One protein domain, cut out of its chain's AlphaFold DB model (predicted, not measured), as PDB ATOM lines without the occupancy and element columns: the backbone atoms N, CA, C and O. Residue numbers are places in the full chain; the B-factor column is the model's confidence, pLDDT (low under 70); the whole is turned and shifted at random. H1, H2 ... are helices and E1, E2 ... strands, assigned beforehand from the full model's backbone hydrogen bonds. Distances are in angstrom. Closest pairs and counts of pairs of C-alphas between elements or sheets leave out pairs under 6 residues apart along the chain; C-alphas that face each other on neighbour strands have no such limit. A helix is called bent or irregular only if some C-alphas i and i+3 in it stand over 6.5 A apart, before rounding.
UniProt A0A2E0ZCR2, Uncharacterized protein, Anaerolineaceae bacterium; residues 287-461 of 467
ATOM      1  N   ASN A 287     180.371  89.044 195.283       88.69
ATOM      2  CA  ASN A 287     179.530  89.653 196.291       88.69
ATOM      3  C   ASN A 287     179.066  88.607 197.337       88.69
ATOM      4  O   ASN A 287     178.447  87.610 196.958       88.69
ATOM      5  N   PRO A 288     179.297  88.827 198.648       89.00
ATOM      6  CA  PRO A 288     178.966  87.847 199.684       89.00
ATOM      7  C   PRO A 288     177.459  87.576 199.815       89.00
ATOM      8  O   PRO A 288     177.072  86.454 200.116       89.00
ATOM      9  N   TYR A 289     176.590  88.549 199.523       88.56
ATOM     10  CA  TYR A 289     175.136  88.342 199.551       88.56
ATOM     11  C   TYR A 289     174.689  87.363 198.459       88.56
ATOM     12  O   TYR A 289     173.855  86.491 198.693       88.56
ATOM     13  N   VAL A 290     175.291  87.478 197.271       89.25
ATOM     14  CA  VAL A 290     175.036  86.566 196.148       89.25
ATOM     15  C   VAL A 290     175.565  85.165 196.465       89.25
ATOM     16  O   VAL A 290     174.908  84.178 196.151       89.25
ATOM     17  N   MET A 291     176.712  85.066 197.145       92.06
ATOM     18  CA  MET A 291     177.256  83.785 197.613       92.06
ATOM     19  C   MET A 291     176.346  83.097 198.634       92.06
ATOM     20  O   MET A 291     176.124  81.894 198.523       92.06
ATOM     21  N   MET A 292     175.791  83.846 199.592       85.75
ATOM     22  CA  MET A 292     174.815  83.316 200.553       85.75
ATOM     23  C   MET A 292     173.559  82.798 199.840       85.75
ATOM     24  O   MET A 292     173.137  81.671 200.089       85.75
ATOM     25  N   ALA A 293     173.010  83.569 198.893       85.38
ATOM     26  CA  ALA A 293     171.849  83.153 198.104       85.38
ATOM     27  C   ALA A 293     172.133  81.890 197.268       85.38
ATOM     28  O   ALA A 293     171.345  80.946 197.282       85.38
ATOM     29  N   LEU A 294     173.288  81.823 196.597       90.81
ATOM     30  CA  LEU A 294     173.726  80.624 195.875       90.81
ATOM     31  C   LEU A 294     173.868  79.418 196.815       90.81
ATOM     32  O   LEU A 294     173.436  78.314 196.488       90.81
ATOM     33  N   GLY A 295     174.434  79.637 198.001       85.75
ATOM     34  CA  GLY A 295     174.547  78.628 199.046       85.75
ATOM     35  C   GLY A 295     173.200  78.042 199.447       85.75
ATOM     36  O   GLY A 295     173.059  76.819 199.493       85.75
ATOM     37  N   GLN A 296     172.195  78.888 199.659       85.31
ATOM     38  CA  GLN A 296     170.831  78.446 199.956       85.31
ATOM     39  C   GLN A 296     170.228  77.627 198.810       85.31
ATOM     40  O   GLN A 296     169.668  76.561 199.060       85.31
ATOM     41  N   VAL A 297     170.401  78.062 197.556       86.31
ATOM     42  CA  VAL A 297     169.933  77.299 196.385       86.31
ATOM     43  C   VAL A 297     170.578  75.910 196.340       86.31
ATOM     44  O   VAL A 297     169.887  74.914 196.135       86.31
ATOM     45  N   TYR A 298     171.884  75.809 196.600       89.50
ATOM     46  CA  TYR A 298     172.563  74.513 196.676       89.50
ATOM     47  C   TYR A 298     172.114  73.645 197.856       89.50
ATOM     48  O   TYR A 298     172.141  72.418 197.741       89.50
ATOM     49  N   ALA A 299     171.742  74.244 198.990       80.44
ATOM     50  CA  ALA A 299     171.207  73.497 200.127       80.44
ATOM     51  C   ALA A 299     169.830  72.902 199.788       80.44
ATOM     52  O   ALA A 299     169.581  71.731 200.069       80.44
ATOM     53  N   GLN A 300     168.974  73.681 199.119       81.31
ATOM     54  CA  GLN A 300     167.634  73.265 198.694       81.31
ATOM     55  C   GLN A 300     167.658  72.178 197.609       81.31
ATOM     56  O   GLN A 300     166.792  71.310 197.595       81.31
ATOM     57  N   HIS A 301     168.673  72.167 196.739       80.56
ATOM     58  CA  HIS A 301     168.823  71.151 195.690       80.56
ATOM     59  C   HIS A 301     169.250  69.760 196.236       80.56
ATOM     60  O   HIS A 301     169.271  68.785 195.486       80.56
ATOM     61  N   GLY A 302     169.587  69.619 197.525       65.25
ATOM     62  CA  GLY A 302     169.851  68.327 198.187       65.25
ATOM     63  C   GLY A 302     171.207  67.678 197.862       65.25
ATOM     64  O   GLY A 302     171.935  67.305 198.781       65.25
ATOM     65  N   ASP A 303     171.610  67.641 196.590       61.38
ATOM     66  CA  ASP A 303     172.823  66.953 196.101       61.38
ATOM     67  C   ASP A 303     174.108  67.800 196.175       61.38
ATOM     68  O   ASP A 303     175.181  67.400 195.716       61.38
ATOM     69  N   THR A 304     174.027  69.005 196.744       82.50
ATOM     70  CA  THR A 304     175.120  69.989 196.713       82.50
ATOM     71  C   THR A 304     175.468  70.587 198.077       82.50
ATOM     72  O   THR A 304     176.027  71.681 198.132       82.50
ATOM     73  N   ARG A 305     175.226  69.871 199.187       82.19
ATOM     74  CA  ARG A 305     175.514  70.365 200.556       82.19
ATOM     75  C   ARG A 305     176.957  70.837 200.760       82.19
ATOM     76  O   ARG A 305     177.174  71.920 201.286       82.19
ATOM     77  N   PHE A 306     177.947  70.097 200.262       87.31
ATOM     78  CA  PHE A 306     179.353  70.519 200.346       87.31
ATOM     79  C   PHE A 306     179.639  71.813 199.569       87.31
ATOM     80  O   PHE A 306     180.369  72.682 200.042       87.31
ATOM     81  N   LYS A 307     179.049  71.970 198.374       90.69
ATOM     82  CA  LYS A 307     179.176  73.210 197.591       90.69
ATOM     83  C   LYS A 307     178.483  74.376 198.293       90.69
ATOM     84  O   LYS A 307     179.044  75.466 198.320       90.69
ATOM     85  N   SER A 308     177.310  74.120 198.876       88.62
ATOM     86  CA  SER A 308     176.571  75.070 199.709       88.62
ATOM     87  C   SER A 308     177.434  75.564 200.866       88.62
ATOM     88  O   SER A 308     177.695  76.761 200.963       88.62
ATOM     89  N   HIS A 309     177.989  74.650 201.665       89.38
ATOM     90  CA  HIS A 309     178.832  75.024 202.791       89.38
ATOM     91  C   HIS A 309     180.030  75.874 202.354       89.38
ATOM     92  O   HIS A 309     180.233  76.968 202.873       89.38
ATOM     93  N   ARG A 310     180.775  75.431 201.332       93.81
ATOM     94  CA  ARG A 310     181.961  76.154 200.846       93.81
ATOM     95  C   ARG A 310     181.662  77.556 200.324       93.81
ATOM     96  O   ARG A 310     182.482  78.456 200.501       93.81
ATOM     97  N   ILE A 311     180.542  77.751 199.626       94.31
ATOM     98  CA  ILE A 311     180.211  79.078 199.094       94.31
ATOM     99  C   ILE A 311     179.750  80.023 200.211       94.31
ATOM    100  O   ILE A 311     180.109  81.200 200.194       94.31
ATOM    101  N   ILE A 312     179.036  79.506 201.216       88.62
ATOM    102  CA  ILE A 312     178.599  80.281 202.385       88.62
ATOM    103  C   ILE A 312     179.792  80.622 203.285       88.62
ATOM    104  O   ILE A 312     179.918  81.763 203.720       88.62
ATOM    105  N   GLU A 313     180.707  79.679 203.510       93.75
ATOM    106  CA  GLU A 313     181.968  79.908 204.223       93.75
ATOM    107  C   GLU A 313     182.784  81.018 203.547       93.75
ATOM    108  O   GLU A 313     183.212  81.972 204.194       93.75
ATOM    109  N   LYS A 314     182.901  80.987 202.213       95.44
ATOM    110  CA  LYS A 314     183.566  82.061 201.464       95.44
ATOM    111  C   LYS A 314     182.881  83.419 201.662       95.44
ATOM    112  O   LYS A 314     183.563  84.437 201.786       95.44
ATOM    113  N   ALA A 315     181.547  83.454 201.696       92.06
ATOM    114  CA  ALA A 315     180.800  84.674 201.994       92.06
ATOM    115  C   ALA A 315     181.102  85.186 203.410       92.06
ATOM    116  O   ALA A 315     181.339  86.380 203.605       92.06
ATOM    117  N   PHE A 316     181.130  84.275 204.384       92.50
ATOM    118  CA  PHE A 316     181.450  84.552 205.779       92.50
ATOM    119  C   PHE A 316     182.856  85.144 205.950       92.50
ATOM    120  O   PHE A 316     183.022  86.131 206.675       92.50
ATOM    121  N   ASP A 317     183.842  84.601 205.237       94.75
ATOM    122  CA  ASP A 317     185.225  85.085 205.242       94.75
ATOM    123  C   ASP A 317     185.361  86.463 204.594       94.75
ATOM    124  O   ASP A 317     186.029  87.343 205.141       94.75
ATOM    125  N   LEU A 318     184.688  86.705 203.463       93.19
ATOM    126  CA  LEU A 318     184.684  88.026 202.821       93.19
ATOM    127  C   LEU A 318     184.085  89.107 203.728       93.19
ATOM    128  O   LEU A 318     184.531  90.254 203.714       93.19
ATOM    129  N   LEU A 319     183.101  88.741 204.550       92.00
ATOM    130  CA  LEU A 319     182.481  89.645 205.515       92.00
ATOM    131  C   LEU A 319     183.339  89.862 206.773       92.00
ATOM    132  O   LEU A 319     183.002  90.720 207.591       92.00
ATOM    133  N   ALA A 320     184.455  89.143 206.947       91.19
ATOM    134  CA  ALA A 320     185.303  89.266 208.132       91.19
ATOM    135  C   ALA A 320     185.938  90.651 208.301       91.19
ATOM    136  O   ALA A 320     186.186  91.064 209.435       91.19
ATOM    137  N   ALA A 321     186.149  91.377 207.200       89.75
ATOM    138  CA  ALA A 321     186.638  92.754 207.215       89.75
ATOM    139  C   ALA A 321     185.598  93.763 207.742       89.75
ATOM    140  O   ALA A 321     185.962  94.866 208.145       89.75
ATOM    141  N   GLU A 322     184.313  93.394 207.771       88.25
ATOM    142  CA  GLU A 322     183.199  94.272 208.144       88.25
ATOM    143  C   GLU A 322     182.278  93.600 209.195       88.25
ATOM    144  O   GLU A 322     181.080  93.431 208.956       88.25
ATOM    145  N   PRO A 323     182.784  93.212 210.386       81.94
ATOM    146  CA  PRO A 323     182.022  92.421 211.363       81.94
ATOM    147  C   PRO A 323     180.795  93.147 211.939       81.94
ATOM    148  O   PRO A 323     179.855  92.499 212.391       81.94
ATOM    149  N   GLY A 324     180.794  94.483 211.912       83.56
ATOM    150  CA  GLY A 324     179.667  95.318 212.332       83.56
ATOM    151  C   GLY A 324     178.659  95.622 211.222       83.56
ATOM    152  O   GLY A 324     177.708  96.356 211.471       83.56
ATOM    153  N   LYS A 325     178.853  95.108 209.999       87.50
ATOM    154  CA  LYS A 325     177.917  95.343 208.898       87.50
ATOM    155  C   LYS A 325     176.570  94.718 209.221       87.50
ATOM    156  O   LYS A 325     176.482  93.508 209.454       87.50
ATOM    157  N   THR A 326     175.524  95.533 209.170       84.75
ATOM    158  CA  THR A 326     174.150  95.080 209.354       84.75
ATOM    159  C   THR A 326     173.346  95.167 208.064       84.75
ATOM    160  O   THR A 326     173.698  95.890 207.129       84.75
ATOM    161  N   MET A 327     172.272  94.393 208.007       76.44
ATOM    162  CA  MET A 327     171.175  94.579 207.070       76.44
ATOM    163  C   MET A 327     169.891  94.798 207.875       76.44
ATOM    164  O   MET A 327     169.740  94.185 208.931       76.44
ATOM    165  N   PRO A 328     168.966  95.636 207.406       70.50
ATOM    166  CA  PRO A 328     167.688  95.796 208.083       70.50
ATOM    167  C   PRO A 328     166.885  94.502 207.990       70.50
ATOM    168  O   PRO A 328     167.071  93.793 207.016       70.50
ATOM    169  N   TYR A 329     166.018  94.226 208.966       59.19
ATOM    170  CA  TYR A 329     165.119  93.071 209.095       59.19
ATOM    171  C   TYR A 329     163.904  93.499 209.923       59.19
ATOM    172  O   TYR A 329     164.058  93.693 211.120       59.19
ATOM    173  N   ASN A 330     162.712  93.677 209.338       53.31
ATOM    174  CA  ASN A 330     161.477  94.001 210.081       53.31
ATOM    175  C   ASN A 330     161.672  95.069 211.180       53.31
ATOM    176  O   ASN A 330     161.372  94.825 212.344       53.31
ATOM    177  N   GLN A 331     162.217  96.234 210.803       62.41
ATOM    178  CA  GLN A 331     162.598  97.359 211.685       62.41
ATOM    179  C   GLN A 331     163.849  97.145 212.565       62.41
ATOM    180  O   GLN A 331     164.347  98.102 213.153       62.41
ATOM    181  N   ALA A 332     164.402  95.935 212.623       61.16
ATOM    182  CA  ALA A 332     165.694  95.634 213.231       61.16
ATOM    183  C   ALA A 332     166.859  95.753 212.236       61.16
ATOM    184  O   ALA A 332     166.664  95.918 211.036       61.16
ATOM    185  N   GLN A 333     168.085  95.613 212.732       77.62
ATOM    186  CA  GLN A 333     169.336  95.555 211.983       77.62
ATOM    187  C   GLN A 333     170.106  94.294 212.393       77.62
ATOM    188  O   GLN A 333     170.569  94.188 213.528       77.62
ATOM    189  N   LEU A 334     170.254  93.329 211.488       72.25
ATOM    190  CA  LEU A 334     170.910  92.037 211.710       72.25
ATOM    191  C   LEU A 334     172.338  92.010 211.171       72.25
ATOM    192  O   LEU A 334     172.591  92.473 210.061       72.25
ATOM    193  N   SER A 335     173.263  91.401 211.915       86.06
ATOM    194  CA  SER A 335     174.639  91.174 211.453       86.06
ATOM    195  C   SER A 335     174.667  90.310 210.190       86.06
ATOM    196  O   SER A 335     174.290  89.139 210.219       86.06
ATOM    197  N   VAL A 336     175.184  90.856 209.085       85.88
ATOM    198  CA  VAL A 336     175.290  90.130 207.805       85.88
ATOM    199  C   VAL A 336     176.248  88.948 207.933       85.88
ATOM    200  O   VAL A 336     175.937  87.838 207.505       85.88
ATOM    201  N   ARG A 337     177.401  89.173 208.576       91.25
ATOM    202  CA  ARG A 337     178.379  88.114 208.850       91.25
ATOM    203  C   ARG A 337     177.823  87.075 209.817       91.25
ATOM    204  O   ARG A 337     178.042  85.887 209.607       91.25
ATOM    205  N   GLY A 338     177.085  87.511 210.839       83.12
ATOM    206  CA  GLY A 338     176.392  86.604 211.751       83.12
ATOM    207  C   GLY A 338     175.441  85.664 211.003       83.12
ATOM    208  O   GLY A 338     175.503  84.450 211.177       83.12
ATOM    209  N   MET A 339     174.631  86.202 210.089       82.19
ATOM    210  CA  MET A 339     173.708  85.402 209.272       82.19
ATOM    211  C   MET A 339     174.428  84.426 208.332       82.19
ATOM    212  O   MET A 339     174.020  83.270 208.236       82.19
ATOM    213  N   ALA A 340     175.520  84.846 207.683       80.38
ATOM    214  CA  ALA A 340     176.362  83.938 206.896       80.38
ATOM    215  C   ALA A 340     176.921  82.795 207.760       80.38
ATOM    216  O   ALA A 340     176.928  81.640 207.345       80.38
ATOM    217  N   GLY A 341     177.325  83.108 208.993       80.31
ATOM    218  CA  GLY A 341     177.821  82.138 209.961       80.31
ATOM    219  C   GLY A 341     176.780  81.097 210.366       80.31
ATOM    220  O   GLY A 341     177.069  79.904 210.362       80.31
ATOM    221  N   VAL A 342     175.539  81.521 210.622       77.88
ATOM    222  CA  VAL A 342     174.412  80.609 210.897       77.88
ATOM    223  C   VAL A 342     174.143  79.684 209.709       77.88
ATOM    224  O   VAL A 342     173.971  78.482 209.896       77.88
ATOM    225  N   GLN A 343     174.151  80.210 208.482       80.38
ATOM    226  CA  GLN A 343     173.964  79.395 207.277       80.38
ATOM    227  C   GLN A 343     175.109  78.388 207.069       80.38
ATOM    228  O   GLN A 343     174.873  77.250 206.664       80.38
ATOM    229  N   ALA A 344     176.346  78.780 207.379       80.38
ATOM    230  CA  ALA A 344     177.488  77.876 207.325       80.38
ATOM    231  C   ALA A 344     177.369  76.777 208.396       80.38
ATOM    232  O   ALA A 344     177.614  75.610 208.100       80.38
ATOM    233  N   LEU A 345     176.918  77.109 209.613       77.75
ATOM    234  CA  LEU A 345     176.675  76.122 210.673       77.75
ATOM    235  C   LEU A 345     175.570  75.136 210.290       77.75
ATOM    236  O   LEU A 345     175.709  73.943 210.532       77.75
ATOM    237  N   ALA A 346     174.515  75.611 209.629       74.50
ATOM    238  CA  ALA A 346     173.421  74.769 209.147       74.50
ATOM    239  C   ALA A 346     173.841  73.763 208.058       74.50
ATOM    240  O   ALA A 346     173.076  72.858 207.743       74.50
ATOM    241  N   THR A 347     175.032  73.927 207.476       78.69
ATOM    242  CA  THR A 347     175.569  73.078 206.399       78.69
ATOM    243  C   THR A 347     176.894  72.407 206.777       78.69
ATOM    244  O   THR A 347     177.569  71.836 205.922       78.69
ATOM    245  N   VAL A 348     177.311  72.501 208.047       80.06
ATOM    246  CA  VAL A 348     178.616  72.008 208.534       80.06
ATOM    247  C   VAL A 348     178.704  70.477 208.575       80.06
ATOM    248  O   VAL A 348     179.795  69.906 208.563       80.06
ATOM    249  N   ASP A 349     177.556  69.804 208.581       79.62
ATOM    250  CA  ASP A 349     177.409  68.353 208.428       79.62
ATOM    251  C   ASP A 349     177.975  67.855 207.090       79.62
ATOM    252  O   ASP A 349     178.446  66.725 206.991       79.62
ATOM    253  N   ALA A 350     178.059  68.720 206.072       78.88
ATOM    254  CA  ALA A 350     178.721  68.398 204.810       78.88
ATOM    255  C   ALA A 350     180.203  67.995 204.970       78.88
ATOM    256  O   ALA A 350     180.786  67.423 204.046       78.88
ATOM    257  N   TYR A 351     180.813  68.286 206.123       73.62
ATOM    258  CA  TYR A 351     182.172  67.889 206.486       73.62
ATOM    259  C   TYR A 351     182.255  66.714 207.470       73.62
ATOM    260  O   TYR A 351     183.363  66.349 207.853       73.62
ATOM    261  N   GLU A 352     181.139  66.095 207.862       67.06
ATOM    262  CA  GLU A 352     181.100  65.009 208.860       67.06
ATOM    263  C   GLU A 352     181.979  63.799 208.471       67.06
ATOM    264  O   GLU A 352     182.524  63.117 209.332       67.06
ATOM    265  N   GLY A 353     182.207  63.578 207.169       66.88
ATOM    266  CA  GLY A 353     183.113  62.538 206.658       66.88
ATOM    267  C   GLY A 353     184.614  62.881 206.683       66.88
ATOM    268  O   GLY A 353     185.432  62.048 206.287       66.88
ATOM    269  N   LEU A 354     185.003  64.094 207.093       71.50
ATOM    270  CA  LEU A 354     186.408  64.483 207.274       71.50
ATOM    271  C   LEU A 354     186.930  64.054 208.655       71.50
ATOM    272  O   LEU A 354     186.180  63.630 209.527       71.50
ATOM    273  N   LYS A 355     188.249  64.160 208.880       76.81
ATOM    274  CA  LYS A 355     188.852  63.868 210.194       76.81
ATOM    275  C   LYS A 355     188.143  64.667 211.296       76.81
ATOM    276  O   LYS A 355     188.082  65.893 211.212       76.81
ATOM    277  N   GLN A 356     187.691  63.975 212.341       75.94
ATOM    278  CA  GLN A 356     186.911  64.535 213.451       75.94
ATOM    279  C   GLN A 356     187.552  65.785 214.082       75.94
ATOM    280  O   GLN A 356     186.856  66.754 214.376       75.94
ATOM    281  N   ASP A 357     188.880  65.804 214.225       78.50
ATOM    282  CA  ASP A 357     189.608  66.952 214.783       78.50
ATOM    283  C   ASP A 357     189.471  68.214 213.920       78.50
ATOM    284  O   ASP A 357     189.248  69.304 214.443       78.50
ATOM    285  N   PHE A 358     189.542  68.064 212.592       78.56
ATOM    286  CA  PHE A 358     189.376  69.175 211.652       78.56
ATOM    287  C   PHE A 358     187.946  69.719 211.689       78.56
ATOM    288  O   PHE A 358     187.740  70.931 211.693       78.56
ATOM    289  N   TRP A 359     186.961  68.824 211.770       79.62
ATOM    290  CA  TRP A 359     185.554  69.197 211.871       79.62
ATOM    291  C   TRP A 359     185.261  69.984 213.160       79.62
ATOM    292  O   TRP A 359     184.665  71.060 213.105       79.62
ATOM    293  N   ASN A 360     185.764  69.511 214.306       79.06
ATOM    294  CA  ASN A 360     185.616  70.190 215.598       79.06
ATOM    295  C   ASN A 360     186.284  71.575 215.617       79.06
ATOM    296  O   ASN A 360     185.715  72.537 216.142       79.06
ATOM    297  N   GLU A 361     187.492  71.686 215.055       83.38
ATOM    298  CA  GLU A 361     188.212  72.959 214.959       83.38
ATOM    299  C   GLU A 361     187.449  73.961 214.083       83.38
ATOM    300  O   GLU A 361     187.268  75.118 214.476       83.38
ATOM    301  N   HIS A 362     186.969  73.511 212.921       85.00
ATOM    302  CA  HIS A 362     186.184  74.324 211.994       85.00
ATOM    303  C   HIS A 362     184.894  74.838 212.637       85.00
ATOM    304  O   HIS A 362     184.648  76.046 212.668       85.00
ATOM    305  N   LEU A 363     184.123  73.937 213.254       80.75
ATOM    306  CA  LEU A 363     182.893  74.273 213.968       80.75
ATOM    307  C   LEU A 363     183.149  75.315 215.066       80.75
ATOM    308  O   LEU A 363     182.444  76.321 215.148       80.75
ATOM    309  N   SER A 364     184.194  75.116 215.879       81.19
ATOM    310  CA  SER A 364     184.562  76.053 216.947       81.19
ATOM    311  C   SER A 364     184.871  77.449 216.406       81.19
ATOM    312  O   SER A 364     184.410  78.443 216.975       81.19
ATOM    313  N   LYS A 365     185.654  77.548 215.323       85.75
ATOM    314  CA  LYS A 365     186.001  78.835 214.701       85.75
ATOM    315  C   LYS A 365     184.762  79.543 214.171       85.75
ATOM    316  O   LYS A 365     184.592  80.741 214.405       85.75
ATOM    317  N   LEU A 366     183.887  78.796 213.503       81.75
ATOM    318  CA  LEU A 366     182.678  79.331 212.900       81.75
ATOM    319  C   LEU A 366     181.710  79.869 213.961       81.75
ATOM    320  O   LEU A 366     181.259  81.010 213.846       81.75
ATOM    321  N   VAL A 367     181.464  79.113 215.036       81.00
ATOM    322  CA  VAL A 367     180.625  79.559 216.163       81.00
ATOM    323  C   VAL A 367     181.193  80.828 216.799       81.00
ATOM    324  O   VAL A 367     180.481  81.825 216.917       81.00
ATOM    325  N   GLN A 368     182.483  80.839 217.152       82.44
ATOM    326  CA  GLN A 368     183.115  81.992 217.805       82.44
ATOM    327  C   GLN A 368     183.021  83.263 216.952       82.44
ATOM    328  O   GLN A 368     182.610  84.317 217.444       82.44
ATOM    329  N   ALA A 369     183.363  83.169 215.666       84.69
ATOM    330  CA  ALA A 369     183.341  84.315 214.765       84.69
ATOM    331  C   ALA A 369     181.906  84.797 214.456       84.69
ATOM    332  O   ALA A 369     181.677  86.000 214.293       84.69
ATOM    333  N   THR A 370     180.929  83.888 214.449       77.69
ATOM    334  CA  THR A 370     179.504  84.218 214.297       77.69
ATOM    335  C   THR A 370     178.971  84.961 215.522       77.69
ATOM    336  O   THR A 370     178.437  86.064 215.385       77.69
ATOM    337  N   CYS A 371     179.197  84.428 216.730       79.94
ATOM    338  CA  CYS A 371     178.817  85.085 217.984       79.94
ATOM    339  C   CYS A 371     179.474  86.466 218.125       79.94
ATOM    340  O   CYS A 371     178.804  87.429 218.502       79.94
ATOM    341  N   TYR A 372     180.758  86.588 217.772       85.25
ATOM    342  CA  TYR A 372     181.471  87.868 217.771       85.25
ATOM    343  C   TYR A 372     180.813  88.900 216.844       85.25
ATOM    344  O   TYR A 372     180.654  90.061 217.223       85.25
ATOM    345  N   SER A 373     180.401  88.486 215.643       84.75
ATOM    346  CA  SER A 373     179.793  89.383 214.650       84.75
ATOM    347  C   SER A 373     178.421  89.891 215.097       84.75
ATOM    348  O   SER A 373     178.140  91.086 215.008       84.75
ATOM    349  N   PHE A 374     177.590  89.007 215.656       78.81
ATOM    350  CA  PHE A 374     176.317  89.397 216.258       78.81
ATOM    351  C   PHE A 374     176.505  90.324 217.468       78.81
ATOM    352  O   PHE A 374     175.839  91.354 217.556       78.81
ATOM    353  N   GLY A 375     177.447  90.012 218.365       77.06
ATOM    354  CA  GLY A 375     177.760  90.861 219.518       77.06
ATOM    355  C   GLY A 375     178.263  92.251 219.114       77.06
ATOM    356  O   GLY A 375     177.822  93.253 219.672       77.06
ATOM    357  N   THR A 376     179.119  92.326 218.091       86.06
ATOM    358  CA  THR A 376     179.629  93.595 217.546       86.06
ATOM    359  C   THR A 376     178.496  94.451 216.976       86.06
ATOM    360  O   THR A 376     178.408  95.641 217.280       86.06
ATOM    361  N   ALA A 377     177.596  93.851 216.188       81.31
ATOM    362  CA  ALA A 377     176.426  94.547 215.653       81.31
ATOM    363  C   ALA A 377     175.496  95.048 216.773       81.31
ATOM    364  O   ALA A 377     175.055  96.196 216.740       81.31
ATOM    365  N   ALA A 378     175.251  94.228 217.801       76.88
ATOM    366  CA  ALA A 378     174.413  94.601 218.938       76.88
ATOM    367  C   ALA A 378     174.986  95.786 219.737       76.88
ATOM    368  O   ALA A 378     174.250  96.707 220.091       76.88
ATOM    369  N   GLN A 379     176.299  95.799 219.986       82.38
ATOM    370  CA  GLN A 379     176.971  96.901 220.682       82.38
ATOM    371  C   GLN A 379     176.911  98.211 219.888       82.38
ATOM    372  O   GLN A 379     176.662  99.269 220.467       82.38
ATOM    373  N   ALA A 380     177.102  98.146 218.567       82.12
ATOM    374  CA  ALA A 380     176.995  99.315 217.696       82.12
ATOM    375  C   ALA A 380     175.580  99.922 217.725       82.12
ATOM    376  O   ALA A 380     175.440 101.140 217.792       82.12
ATOM    377  N   GLN A 381     174.547  99.074 217.745       72.19
ATOM    378  CA  GLN A 381     173.147  99.494 217.855       72.19
ATOM    379  C   GLN A 381     172.851 100.137 219.221       72.19
ATOM    380  O   GLN A 381     172.297 101.229 219.279       72.19
ATOM    381  N   GLN A 382     173.293  99.533 220.330       69.62
ATOM    382  CA  GLN A 382     173.102 100.105 221.674       69.62
ATOM    383  C   GLN A 382     173.779 101.471 221.861       69.62
ATOM    384  O   GLN A 382     173.299 102.299 222.631       69.62
ATOM    385  N   ALA A 383     174.900 101.716 221.181       63.78
ATOM    386  CA  ALA A 383     175.613 102.987 221.268       63.78
ATOM    387  C   ALA A 383     174.923 104.136 220.510       63.78
ATOM    388  O   ALA A 383     175.200 105.296 220.818       63.78
ATOM    389  N   ALA A 384     174.054 103.827 219.540       58.69
ATOM    390  CA  ALA A 384     173.442 104.808 218.647       58.69
ATOM    391  C   ALA A 384     172.326 105.644 219.306       58.69
ATOM    392  O   ALA A 384     172.109 106.772 218.877       58.69
ATOM    393  N   ASP A 385     171.700 105.159 220.385       51.25
ATOM    394  CA  ASP A 385     170.612 105.857 221.081       51.25
ATOM    395  C   ASP A 385     170.792 105.820 222.607       51.25
ATOM    396  O   ASP A 385     170.465 104.847 223.287       51.25
ATOM    397  N   ARG A 386     171.285 106.931 223.166       42.75
ATOM    398  CA  ARG A 386     171.298 107.212 224.615       42.75
ATOM    399  C   ARG A 386     170.180 108.181 225.017       42.75
ATOM    400  O   ARG A 386     170.428 109.098 225.798       42.75
ATOM    401  N   VAL A 387     168.972 108.022 224.477       39.62
ATOM    402  CA  VAL A 387     167.805 108.783 224.950       39.62
ATOM    403  C   VAL A 387     166.888 107.837 225.733       39.62
ATOM    404  O   VAL A 387     166.417 106.854 225.166       39.62
ATOM    405  N   PRO A 388     166.681 108.078 227.039       43.06
ATOM    406  CA  PRO A 388     165.747 107.312 227.849       43.06
ATOM    407  C   PRO A 388     164.306 107.765 227.563       43.06
ATOM    408  O   PRO A 388     164.090 108.915 227.193       43.06
ATOM    409  N   ASP A 389     163.356 106.853 227.785       40.53
ATOM    410  CA  ASP A 389     161.905 107.084 227.952       40.53
ATOM    411  C   ASP A 389     160.928 106.620 226.863       40.53
ATOM    412  O   ASP A 389     159.746 106.951 226.936       40.53
ATOM    413  N   VAL A 390     161.317 105.726 225.952       44.25
ATOM    414  CA  VAL A 390     160.307 104.889 225.273       44.25
ATOM    415  C   VAL A 390     160.706 103.424 225.365       44.25
ATOM    416  O   VAL A 390     161.836 103.054 225.047       44.25
ATOM    417  N   LEU A 391     159.775 102.610 225.866       53.84
ATOM    418  CA  LEU A 391     159.865 101.157 225.952       53.84
ATOM    419  C   LEU A 391     160.235 100.596 224.567       53.84
ATOM    420  O   LEU A 391     159.411 100.558 223.666       53.84
ATOM    421  N   VAL A 392     161.500 100.187 224.440       56.28
ATOM    422  CA  VAL A 392     162.125  99.508 223.295       56.28
ATOM    423  C   VAL A 392     162.173 100.322 221.992       56.28
ATOM    424  O   VAL A 392     161.295 100.241 221.138       56.28
ATOM    425  N   ASN A 393     163.274 101.044 221.768       63.00
ATOM    426  CA  ASN A 393     163.568 101.606 220.445       63.00
ATOM    427  C   ASN A 393     164.076 100.518 219.456       63.00
ATOM    428  O   ASN A 393     164.568  99.464 219.883       63.00
ATOM    429  N   PRO A 394     164.019 100.754 218.126       64.75
ATOM    430  CA  PRO A 394     164.474  99.794 217.109       64.75
ATOM    431  C   PRO A 394     165.917  99.294 217.298       64.75
ATOM    432  O   PRO A 394     166.239  98.147 216.979       64.75
ATOM    433  N   ALA A 395     166.788 100.125 217.873       66.31
ATOM    434  CA  ALA A 395     168.168  99.766 218.181       66.31
ATOM    435  C   ALA A 395     168.276  98.718 219.307       66.31
ATOM    436  O   ALA A 395     169.035  97.752 219.190       66.31
ATOM    437  N   GLN A 396     167.488  98.851 220.378       65.25
ATOM    438  CA  GLN A 396     167.408  97.859 221.456       65.25
ATOM    439  C   GLN A 396     166.801  96.541 220.965       65.25
ATOM    440  O   GLN A 396     167.306  95.476 221.324       65.25
ATOM    441  N   PHE A 397     165.783  96.599 220.100       67.81
ATOM    442  CA  PHE A 397     165.209  95.410 219.461       67.81
ATOM    443  C   PHE A 397     166.234  94.691 218.574       67.81
ATOM    444  O   PHE A 397     166.445  93.485 218.711       67.81
ATOM    445  N   SER A 398     166.953  95.445 217.739       68.19
ATOM    446  CA  SER A 398     168.061  94.928 216.930       68.19
ATOM    447  C   SER A 398     169.114  94.253 217.794       68.19
ATOM    448  O   SER A 398     169.512  93.120 217.526       68.19
ATOM    449  N   ALA A 399     169.555  94.917 218.862       70.00
ATOM    450  CA  ALA A 399     170.540  94.359 219.774       70.00
ATOM    451  C   ALA A 399     170.041  93.056 220.418       70.00
ATOM    452  O   ALA A 399     170.771  92.066 220.408       70.00
ATOM    453  N   ALA A 400     168.799  93.024 220.912       66.25
ATOM    454  CA  ALA A 400     168.195  91.830 221.505       66.25
ATOM    455  C   ALA A 400     168.133  90.657 220.513       66.25
ATOM    456  O   ALA A 400     168.504  89.535 220.864       66.25
ATOM    457  N   LEU A 401     167.744  90.920 219.262       66.38
ATOM    458  CA  LEU A 401     167.664  89.902 218.217       66.38
ATOM    459  C   LEU A 401     169.047  89.347 217.844       66.38
ATOM    460  O   LEU A 401     169.223  88.133 217.767       66.38
ATOM    461  N   ASN A 402     170.055  90.209 217.684       67.69
ATOM    462  CA  ASN A 402     171.426  89.758 217.431       67.69
ATOM    463  C   ASN A 402     171.978  88.947 218.619       67.69
ATOM    464  O   ASN A 402     172.603  87.911 218.400       67.69
ATOM    465  N   TYR A 403     171.720  89.348 219.869       69.69
ATOM    466  CA  TYR A 403     172.129  88.564 221.043       69.69
ATOM    467  C   TYR A 403     171.434  87.199 221.111       69.69
ATOM    468  O   TYR A 403     172.090  86.202 221.414       69.69
ATOM    469  N   TYR A 404     170.140  87.129 220.786       69.94
ATOM    470  CA  TYR A 404     169.414  85.862 220.692       69.94
ATOM    471  C   TYR A 404     170.034  84.935 219.643       69.94
ATOM    472  O   TYR A 404     170.329  83.776 219.934       69.94
ATOM    473  N   LEU A 405     170.298  85.452 218.440       67.94
ATOM    474  CA  LEU A 405     170.922  84.680 217.366       67.94
ATOM    475  C   LEU A 405     172.353  84.262 217.722       67.94
ATOM    476  O   LEU A 405     172.745  83.137 217.415       67.94
ATOM    477  N   ALA A 406     173.114  85.101 218.430       65.12
ATOM    478  CA  ALA A 406     174.428  84.740 218.962       65.12
ATOM    479  C   ALA A 406     174.342  83.581 219.964       65.12
ATOM    480  O   ALA A 406     175.134  82.644 219.879       65.12
ATOM    481  N   ALA A 407     173.378  83.618 220.888       65.06
ATOM    482  CA  ALA A 407     173.156  82.549 221.858       65.06
ATOM    483  C   ALA A 407     172.708  81.249 221.168       65.06
ATOM    484  O   ALA A 407     173.271  80.192 221.435       65.06
ATOM    485  N   LYS A 408     171.774  81.333 220.212       66.81
ATOM    486  CA  LYS A 408     171.327  80.187 219.402       66.81
ATOM    487  C   LYS A 408     172.474  79.581 218.590       66.81
ATOM    488  O   LYS A 408     172.607  78.366 218.534       66.81
ATOM    489  N   THR A 409     173.332  80.421 218.014       65.12
ATOM    490  CA  THR A 409     174.558  79.998 217.320       65.12
ATOM    491  C   THR A 409     175.487  79.231 218.262       65.12
ATOM    492  O   THR A 409     176.035  78.196 217.894       65.12
ATOM    493  N   ALA A 410     175.654  79.711 219.495       63.69
ATOM    494  CA  ALA A 410     176.486  79.037 220.481       63.69
ATOM    495  C   ALA A 410     175.977  77.610 220.766       63.69
ATOM    496  O   ALA A 410     176.791  76.699 220.888       63.69
ATOM    497  N   CYS A 411     174.658  77.377 220.776       67.44
ATOM    498  CA  CYS A 411     174.071  76.049 220.999       67.44
ATOM    499  C   CYS A 411     174.469  74.979 219.964       67.44
ATOM    500  O   CYS A 411     174.286  73.797 220.240       67.44
ATOM    501  N   TYR A 412     175.019  75.352 218.801       64.75
ATOM    502  CA  TYR A 412     175.558  74.383 217.836       64.75
ATOM    503  C   TYR A 412     176.906  73.783 218.275       64.75
ATOM    504  O   TYR A 412     177.368  72.819 217.669       64.75
ATOM    505  N   TYR A 413     177.543  74.326 219.317       63.78
ATOM    506  CA  TYR A 413     178.774  73.792 219.891       63.78
ATOM    507  C   TYR A 413     178.478  72.935 221.137       63.78
ATOM    508  O   TYR A 413     177.760  73.394 222.031       63.78
ATOM    509  N   PRO A 414     179.058  71.726 221.270       57.72
ATOM    510  CA  PRO A 414     178.917  70.920 222.478       57.72
ATOM    511  C   PRO A 414     179.722  71.547 223.624       57.72
ATOM    512  O   PRO A 414     180.919  71.307 223.796       57.72
ATOM    513  N   PHE A 415     179.071  72.395 224.417       58.97
ATOM    514  CA  PHE A 415     179.679  72.988 225.602       58.97
ATOM    515  C   PHE A 415     179.764  72.000 226.770       58.97
ATOM    516  O   PHE A 415     178.950  71.094 226.923       58.97
ATOM    517  N   LEU A 416     180.723  72.237 227.672       56.41
ATOM    518  CA  LEU A 416     180.685  71.664 229.019       56.41
ATOM    519  C   LEU A 416     179.384  72.100 229.719       56.41
ATOM    520  O   LEU A 416     178.975  73.254 229.567       56.41
ATOM    521  N   LYS A 417     178.769  71.219 230.525       63.75
ATOM    522  CA  LYS A 417     177.476  71.466 231.208       63.75
ATOM    523  C   LYS A 417     177.391  72.826 231.918       63.75
ATOM    524  O   LYS A 417     176.360  73.484 231.873       63.75
ATOM    525  N   GLU A 418     178.487  73.266 232.531       55.31
ATOM    526  CA  GLU A 418     178.600  74.546 233.251       55.31
ATOM    527  C   GLU A 418     178.481  75.780 232.339       55.31
ATOM    528  O   GLU A 418     178.043  76.840 232.771       55.31
ATOM    529  N   ARG A 419     178.880  75.656 231.068       54.38
ATOM    530  CA  ARG A 419     178.760  76.715 230.055       54.38
ATOM    531  C   ARG A 419     177.434  76.626 229.309       54.38
ATOM    532  O   ARG A 419     176.906  77.654 228.898       54.38
ATOM    533  N   GLN A 420     176.883  75.422 229.174       64.75
ATOM    534  CA  GLN A 420     175.573  75.203 228.571       64.75
ATOM    535  C   GLN A 420     174.460  75.907 229.362       64.75
ATOM    536  O   GLN A 420     173.660  76.621 228.765       64.75
ATOM    537  N   SER A 421     174.486  75.840 230.697       66.00
ATOM    538  CA  SER A 421     173.524  76.564 231.544       66.00
ATOM    539  C   SER A 421     173.601  78.091 231.384       66.00
ATOM    540  O   SER A 421     172.576  78.775 231.415       66.00
ATOM    541  N   LEU A 422     174.800  78.650 231.165       55.66
ATOM    542  CA  LEU A 422     174.990  80.078 230.882       55.66
ATOM    543  C   LEU A 422     174.413  80.471 229.515       55.66
ATOM    544  O   LEU A 422     173.789  81.526 229.394       55.66
ATOM    545  N   VAL A 423     174.605  79.637 228.489       58.69
ATOM    546  CA  VAL A 423     174.027  79.857 227.153       58.69
ATOM    547  C   VAL A 423     172.502  79.785 227.210       58.69
ATOM    548  O   VAL A 423     171.843  80.696 226.717       58.69
ATOM    549  N   GLU A 424     171.939  78.781 227.883       66.75
ATOM    550  CA  GLU A 424     170.493  78.630 228.092       66.75
ATOM    551  C   GLU A 424     169.897  79.810 228.875       66.75
ATOM    552  O   GLU A 424     168.849  80.338 228.505       66.75
ATOM    553  N   THR A 425     170.598  80.297 229.906       62.75
ATOM    554  CA  THR A 425     170.177  81.479 230.678       62.75
ATOM    555  C   THR A 425     170.140  82.735 229.807       62.75
ATOM    556  O   THR A 425     169.171  83.497 229.859       62.75
ATOM    557  N   ASN A 426     171.170  82.951 228.982       55.56
ATOM    558  CA  ASN A 426     171.223  84.081 228.055       55.56
ATOM    559  C   ASN A 426     170.170  83.964 226.947       55.56
ATOM    560  O   ASN A 426     169.549  84.967 226.597       55.56
ATOM    561  N   LEU A 427     169.916  82.755 226.441       61.19
ATOM    562  CA  LEU A 427     168.862  82.482 225.466       61.19
ATOM    563  C   LEU A 427     167.483  82.820 226.050       61.19
ATOM    564  O   LEU A 427     166.732  83.571 225.436       61.19
ATOM    565  N   ALA A 428     167.188  82.357 227.269       61.84
ATOM    566  CA  ALA A 428     165.940  82.656 227.970       61.84
ATOM    567  C   ALA A 428     165.800  84.150 228.316       61.84
ATOM    568  O   ALA A 428     164.701  84.708 228.293       61.84
ATOM    569  N   ALA A 429     166.897  84.836 228.648       55.09
ATOM    570  CA  ALA A 429     166.897  86.285 228.856       55.09
ATOM    571  C   ALA A 429     166.611  87.051 227.553       55.09
ATOM    572  O   ALA A 429     165.758  87.936 227.552       55.09
ATOM    573  N   ALA A 430     167.256  86.675 226.446       56.31
ATOM    574  CA  ALA A 430     167.035  87.286 225.139       56.31
ATOM    575  C   ALA A 430     165.618  87.010 224.607       56.31
ATOM    576  O   ALA A 430     164.970  87.922 224.102       56.31
ATOM    577  N   GLN A 431     165.094  85.795 224.797       59.72
ATOM    578  CA  GLN A 431     163.705  85.445 224.472       59.72
ATOM    579  C   GLN A 431     162.701  86.266 225.280       59.72
ATOM    580  O   GLN A 431     161.741  86.772 224.712       59.72
ATOM    581  N   ARG A 432     162.924  86.452 226.589       59.12
ATOM    582  CA  ARG A 432     162.074  87.327 227.413       59.12
ATOM    583  C   ARG A 432     162.120  88.775 226.937       59.12
ATOM    584  O   ARG A 432     161.073  89.401 226.839       59.12
ATOM    585  N   ALA A 433     163.309  89.291 226.621       55.69
ATOM    586  CA  ALA A 433     163.465  90.637 226.079       55.69
ATOM    587  C   ALA A 433     162.682  90.801 224.771       55.69
ATOM    588  O   ALA A 433     161.875  91.716 224.666       55.69
ATOM    589  N   LEU A 434     162.854  89.871 223.828       58.88
ATOM    590  CA  LEU A 434     162.120  89.829 222.564       58.88
ATOM    591  C   LEU A 434     160.600  89.718 222.769       58.88
ATOM    592  O   LEU A 434     159.854  90.460 222.140       58.88
ATOM    593  N   GLY A 435     160.144  88.862 223.687       58.06
ATOM    594  CA  GLY A 435     158.726  88.706 224.019       58.06
ATOM    595  C   GLY A 435     158.089  89.986 224.564       58.06
ATOM    596  O   GLY A 435     156.982  90.329 224.161       58.06
ATOM    597  N   MET A 436     158.807  90.742 225.404       56.75
ATOM    598  CA  MET A 436     158.348  92.061 225.859       56.75
ATOM    599  C   MET A 436     158.248  93.066 224.702       56.75
ATOM    600  O   MET A 436     157.319  93.869 224.682       56.75
ATOM    601  N   VAL A 437     159.162  93.011 223.722       55.00
ATOM    602  CA  VAL A 437     159.105  93.892 222.540       55.00
ATOM    603  C   VAL A 437     157.875  93.613 221.687       55.00
ATOM    604  O   VAL A 437     157.191  94.538 221.269       55.00
ATOM    605  N   ALA A 438     157.576  92.350 221.411       53.75
ATOM    606  CA  ALA A 438     156.421  92.043 220.578       53.75
ATOM    607  C   ALA A 438     155.094  92.209 221.289       53.75
ATOM    608  O   ALA A 438     154.134  92.593 220.637       53.75
ATOM    609  N   GLN A 439     155.032  91.970 222.599       58.59
ATOM    610  CA  GLN A 439     153.850  92.347 223.361       58.59
ATOM    611  C   GLN A 439     153.588  93.856 223.211       58.59
ATOM    612  O   GLN A 439     152.458  94.260 222.971       58.59
ATOM    613  N   TYR A 440     154.639  94.679 223.248       56.03
ATOM    614  CA  TYR A 440     154.520  96.111 222.990       56.03
ATOM    615  C   TYR A 440     154.088  96.435 221.544       56.03
ATOM    616  O   TYR A 440     153.222  97.289 221.361       56.03
ATOM    617  N   ASP A 441     154.640  95.760 220.527       51.69
ATOM    618  CA  ASP A 441     154.230  95.917 219.116       51.69
ATOM    619  C   ASP A 441     152.752  95.533 218.898       51.69
ATOM    620  O   ASP A 441     152.004  96.267 218.251       51.69
ATOM    621  N   GLU A 442     152.307  94.429 219.506       55.38
ATOM    622  CA  GLU A 442     150.918  93.949 219.482       55.38
ATOM    623  C   GLU A 442     149.958  94.917 220.188       55.38
ATOM    624  O   GLU A 442     148.854  95.153 219.702       55.38
ATOM    625  N   GLU A 443     150.369  95.490 221.320       58.16
ATOM    626  CA  GLU A 443     149.533  96.396 222.115       58.16
ATOM    627  C   GLU A 443     149.457  97.814 221.529       58.16
ATOM    628  O   GLU A 443     148.452  98.498 221.730       58.16
ATOM    629  N   ASN A 444     150.495  98.273 220.817       51.62
ATOM    630  CA  ASN A 444     150.649  99.697 220.489       51.62
ATOM    631  C   ASN A 444     150.812 100.014 218.995       51.62
ATOM    632  O   ASN A 444     150.590 101.166 218.617       51.62
ATOM    633  N   LEU A 445     151.211  99.059 218.145       49.50
ATOM    634  CA  LEU A 445     151.665  99.356 216.777       49.50
ATOM    635  C   LEU A 445     150.903  98.621 215.658       49.50
ATOM    636  O   LEU A 445     150.835  99.162 214.551       49.50
ATOM    637  N   ARG A 446     150.293  97.446 215.893       48.50
ATOM    638  CA  ARG A 446     149.601  96.670 214.834       48.50
ATOM    639  C   ARG A 446     148.114  96.413 215.081       48.50
ATOM    640  O   ARG A 446     147.637  96.359 216.206       48.50
ATOM    641  N   GLN A 447     147.372  96.213 213.985       48.22
ATOM    642  CA  GLN A 447     146.013  95.660 214.020       48.22
ATOM    643  C   GLN A 447     146.066  94.133 214.261       48.22
ATOM    644  O   GLN A 447     146.993  93.486 213.773       48.22
ATOM    645  N   PRO A 448     145.069  93.525 214.937       43.16
ATOM    646  CA  PRO A 448     145.169  92.211 215.607       43.16
ATOM    647  C   PRO A 448     145.391  90.957 214.736       43.16
ATOM    648  O   PRO A 448     145.323  89.846 215.252       43.16
ATOM    649  N   ILE A 449     145.578  91.094 213.422       40.81
ATOM    650  CA  ILE A 449     145.485  89.977 212.466       40.81
ATOM    651  C   ILE A 449     146.876  89.449 212.054       40.81
ATOM    652  O   ILE A 449     146.983  88.307 211.623       40.81
ATOM    653  N   GLU A 450     147.952  90.214 212.265       48.25
ATOM    654  CA  GLU A 450     149.336  89.812 211.953       48.25
ATOM    655  C   GLU A 450     150.230  89.973 213.190       48.25
ATOM    656  O   GLU A 450     150.875  91.008 213.383       48.25
ATOM    657  N   SER A 451     150.253  88.963 214.061       45.34
ATOM    658  CA  SER A 451     151.077  88.998 215.277       45.34
ATOM    659  C   SER A 451     152.484  88.446 215.021       45.34
ATOM    660  O   SER A 451     152.657  87.399 214.397       45.34
ATOM    661  N   LEU A 452     153.508  89.117 215.559       41.31
ATOM    662  CA  LEU A 452     154.887  88.608 215.651       41.31
ATOM    663  C   LEU A 452     154.947  87.233 216.343       41.31
ATOM    664  O   LEU A 452     155.823  86.424 216.038       41.31
ATOM    665  N   ARG A 453     153.970  86.933 217.209       40.84
ATOM    666  CA  ARG A 453     153.716  85.603 217.776       40.84
ATOM    667  C   ARG A 453     153.555  84.501 216.733       40.84
ATOM    668  O   ARG A 453     154.168  83.454 216.892       40.84
ATOM    669  N   GLN A 454     152.811  84.741 215.651       42.59
ATOM    670  CA  GLN A 454     152.661  83.752 214.578       42.59
ATOM    671  C   GLN A 454     153.993  83.504 213.856       42.59
ATOM    672  O   GLN A 454     154.347  82.355 213.622       42.59
ATOM    673  N   LEU A 455     154.791  84.542 213.584       41.56
ATOM    674  CA  LEU A 455     156.140  84.379 213.017       41.56
ATOM    675  C   LEU A 455     157.095  83.626 213.968       41.56
ATOM    676  O   LEU A 455     157.916  82.829 213.515       41.56
ATOM    677  N   TRP A 456     156.970  83.812 215.288       47.00
ATOM    678  CA  TRP A 456     157.742  83.038 216.270       47.00
ATOM    679  C   TRP A 456     157.338  81.571 216.367       47.00
ATOM    680  O   TRP A 456     158.227  80.724 216.503       47.00
ATOM    681  N   ASP A 457     156.040  81.282 216.292       41.84
ATOM    682  CA  ASP A 457     155.509  79.920 216.341       41.84
ATOM    683  C   ASP A 457     155.868  79.118 215.075       41.84
ATOM    684  O   ASP A 457     156.031  77.901 215.158       41.84
ATOM    685  N   TYR A 458     156.053  79.780 213.921       38.62
ATOM    686  CA  TYR A 458     156.383  79.117 212.652       38.62
ATOM    687  C   TYR A 458     157.889  78.894 212.391       38.62
ATOM    688  O   TYR A 458     158.221  77.903 211.742       38.62
ATOM    689  N   GLU A 459     158.811  79.739 212.883       41.62
ATOM    690  CA  GLU A 459     160.232  79.665 212.458       41.62
ATOM    691  C   GLU A 459     161.296  79.570 213.573       41.62
ATOM    692  O   GLU A 459     162.451  79.223 213.297       41.62
ATOM    693  N   LEU A 460     160.977  79.890 214.834       39.62
ATOM    694  CA  LEU A 460     162.020  80.195 215.834       39.62
ATOM    695  C   LEU A 460     162.005  79.356 217.117       39.62
ATOM    696  O   LEU A 460     163.030  79.359 217.813       39.62
ATOM    697  N   LEU A 461     160.936  78.613 217.404       33.91
ATOM    698  CA  LEU A 461     160.904  77.601 218.464       33.91
ATOM    699  C   LEU A 461     161.223  76.212 217.891       33.91
ATOM    700  O   LEU A 461     160.820  75.871 216.784       33.91
TER     701      LEU A 461
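Overview. This is residues 287 to 461 of the 467 residues of an uncharacterized protein of Anaerolineaceae bacterium (UniProt A0A2E0ZCR2). Seven of the eight helices make a zigzag stack in which each longer helix turns back on the one before it: H1, H2, H3, H5, H6 and H7 follow one another, with H1 at one end of the stack and H7 at the other, and little H8 folds back beside the last part of H7. A small hairpin of strands, E1 and E2, packs on H5 and H6 near the first residues of H3, and H4 is a short piece between H3 and H5. H1, H2, H3, H5 and H6 form a bundle, up and down, meaning that each runs against the one before it in the chain. The printed part has 175 residues, with named elements in the order H1, H2, E1, E2, H3, H4, H5, H6, H7, H8; the class is mostly helix and the two-strand sheet is antiparallel. The whole is compact, with a radius of gyration of the C-alphas of 17.2 A, and spans 53 by 37 by 32 A.

Arrangement. Begin with H1, residues 288 to 300, and go on to H2, residues 305 to 321. They form a helical hairpin and touch, at a shallow tilt of 18 degrees, opposite ways; their closest C-alphas, those of Gly 295 and Ser 308, are 4.1 A apart. H2 is only just irregular, with C-alphas 318 and 321 6.7 A apart. Next look at E1, residues 326 to 329, and E2, residues 332 to 335, an antiparallel hairpin with N 327 and O 334 within hydrogen-bond range at 2.8 A and N 334 and O 327 at 2.7 A. H3, residues 336 to 345, touches H2 at a shallow tilt of 29 degrees, opposite ways, closest at the C-alphas of Phe 316 and Ala 340, 5.2 A apart. H4, residues 348 to 351, touches H2 at residues 305 to 309 alone, closest at the C-alphas of Phe 306 and Ala 350, 5.0 A apart. H5, residues 356 to 384, touches H3 with its residues 363 to 374 alone, at a shallow tilt of 25 degrees, opposite ways; the C-alphas of Gly 338 and Thr 370 are closest, at 4.7 A. H6, residues 394 to 410, forms a helical hairpin with H5 at a shallow tilt of 12 degrees, and the C-alphas of Ala 378 and Ala 399 are closest, at 4.0 A. The closest C-alphas of E2 and H6, those of Ala 332 and Ser 398, are 4.4 A apart. H7, residues 417 to 444, touches H6 at a shallow tilt of 30 degrees, opposite ways, closest at the C-alphas of Tyr 404 and Ala 430, 5.2 A apart. H8, residues 452 to 459, only just touches H7, at residues 438 to 442 of H7 alone, with 3 pairs of C-alphas within 8 A and a steep tilt of 42 degrees. H1 and H7 are among the pairs that are apart. Every O i to N i+4 pair is within hydrogen-bond range in H1, H3, H5, H6 and H8, against 12 of 13 in H2 and 23 of 24 in H7; H4 is too short for such a pair.

Along the chain. Find C-alpha 288 at (178.966, 87.847, 199.684), where H1 begins; it runs 18.5 A, and H2 runs 25.9 A. From C-alpha 356 at (186.911, 64.535, 213.451), H5 runs 42.8 A, and H6 then covers 24.2 A. H7 runs 40.4 A, and H8 ends at C-alpha 459, at (160.232, 79.665, 212.458).

Size, cuts and confidence. The C-alphas of Lys 355 and Asp 389, the two farthest apart, are 53.9 A from each other. The printed part has no cut, and no link is long. Residues 353 to 358, of which 356 to 358 belong to H5, stand free, as do residues 443 to 449. The mean pLDDT of the printed part is 70.1, with 87 residues under 70, among them residues 400 to 461; the mean is 58 in H7 and 42 in H8.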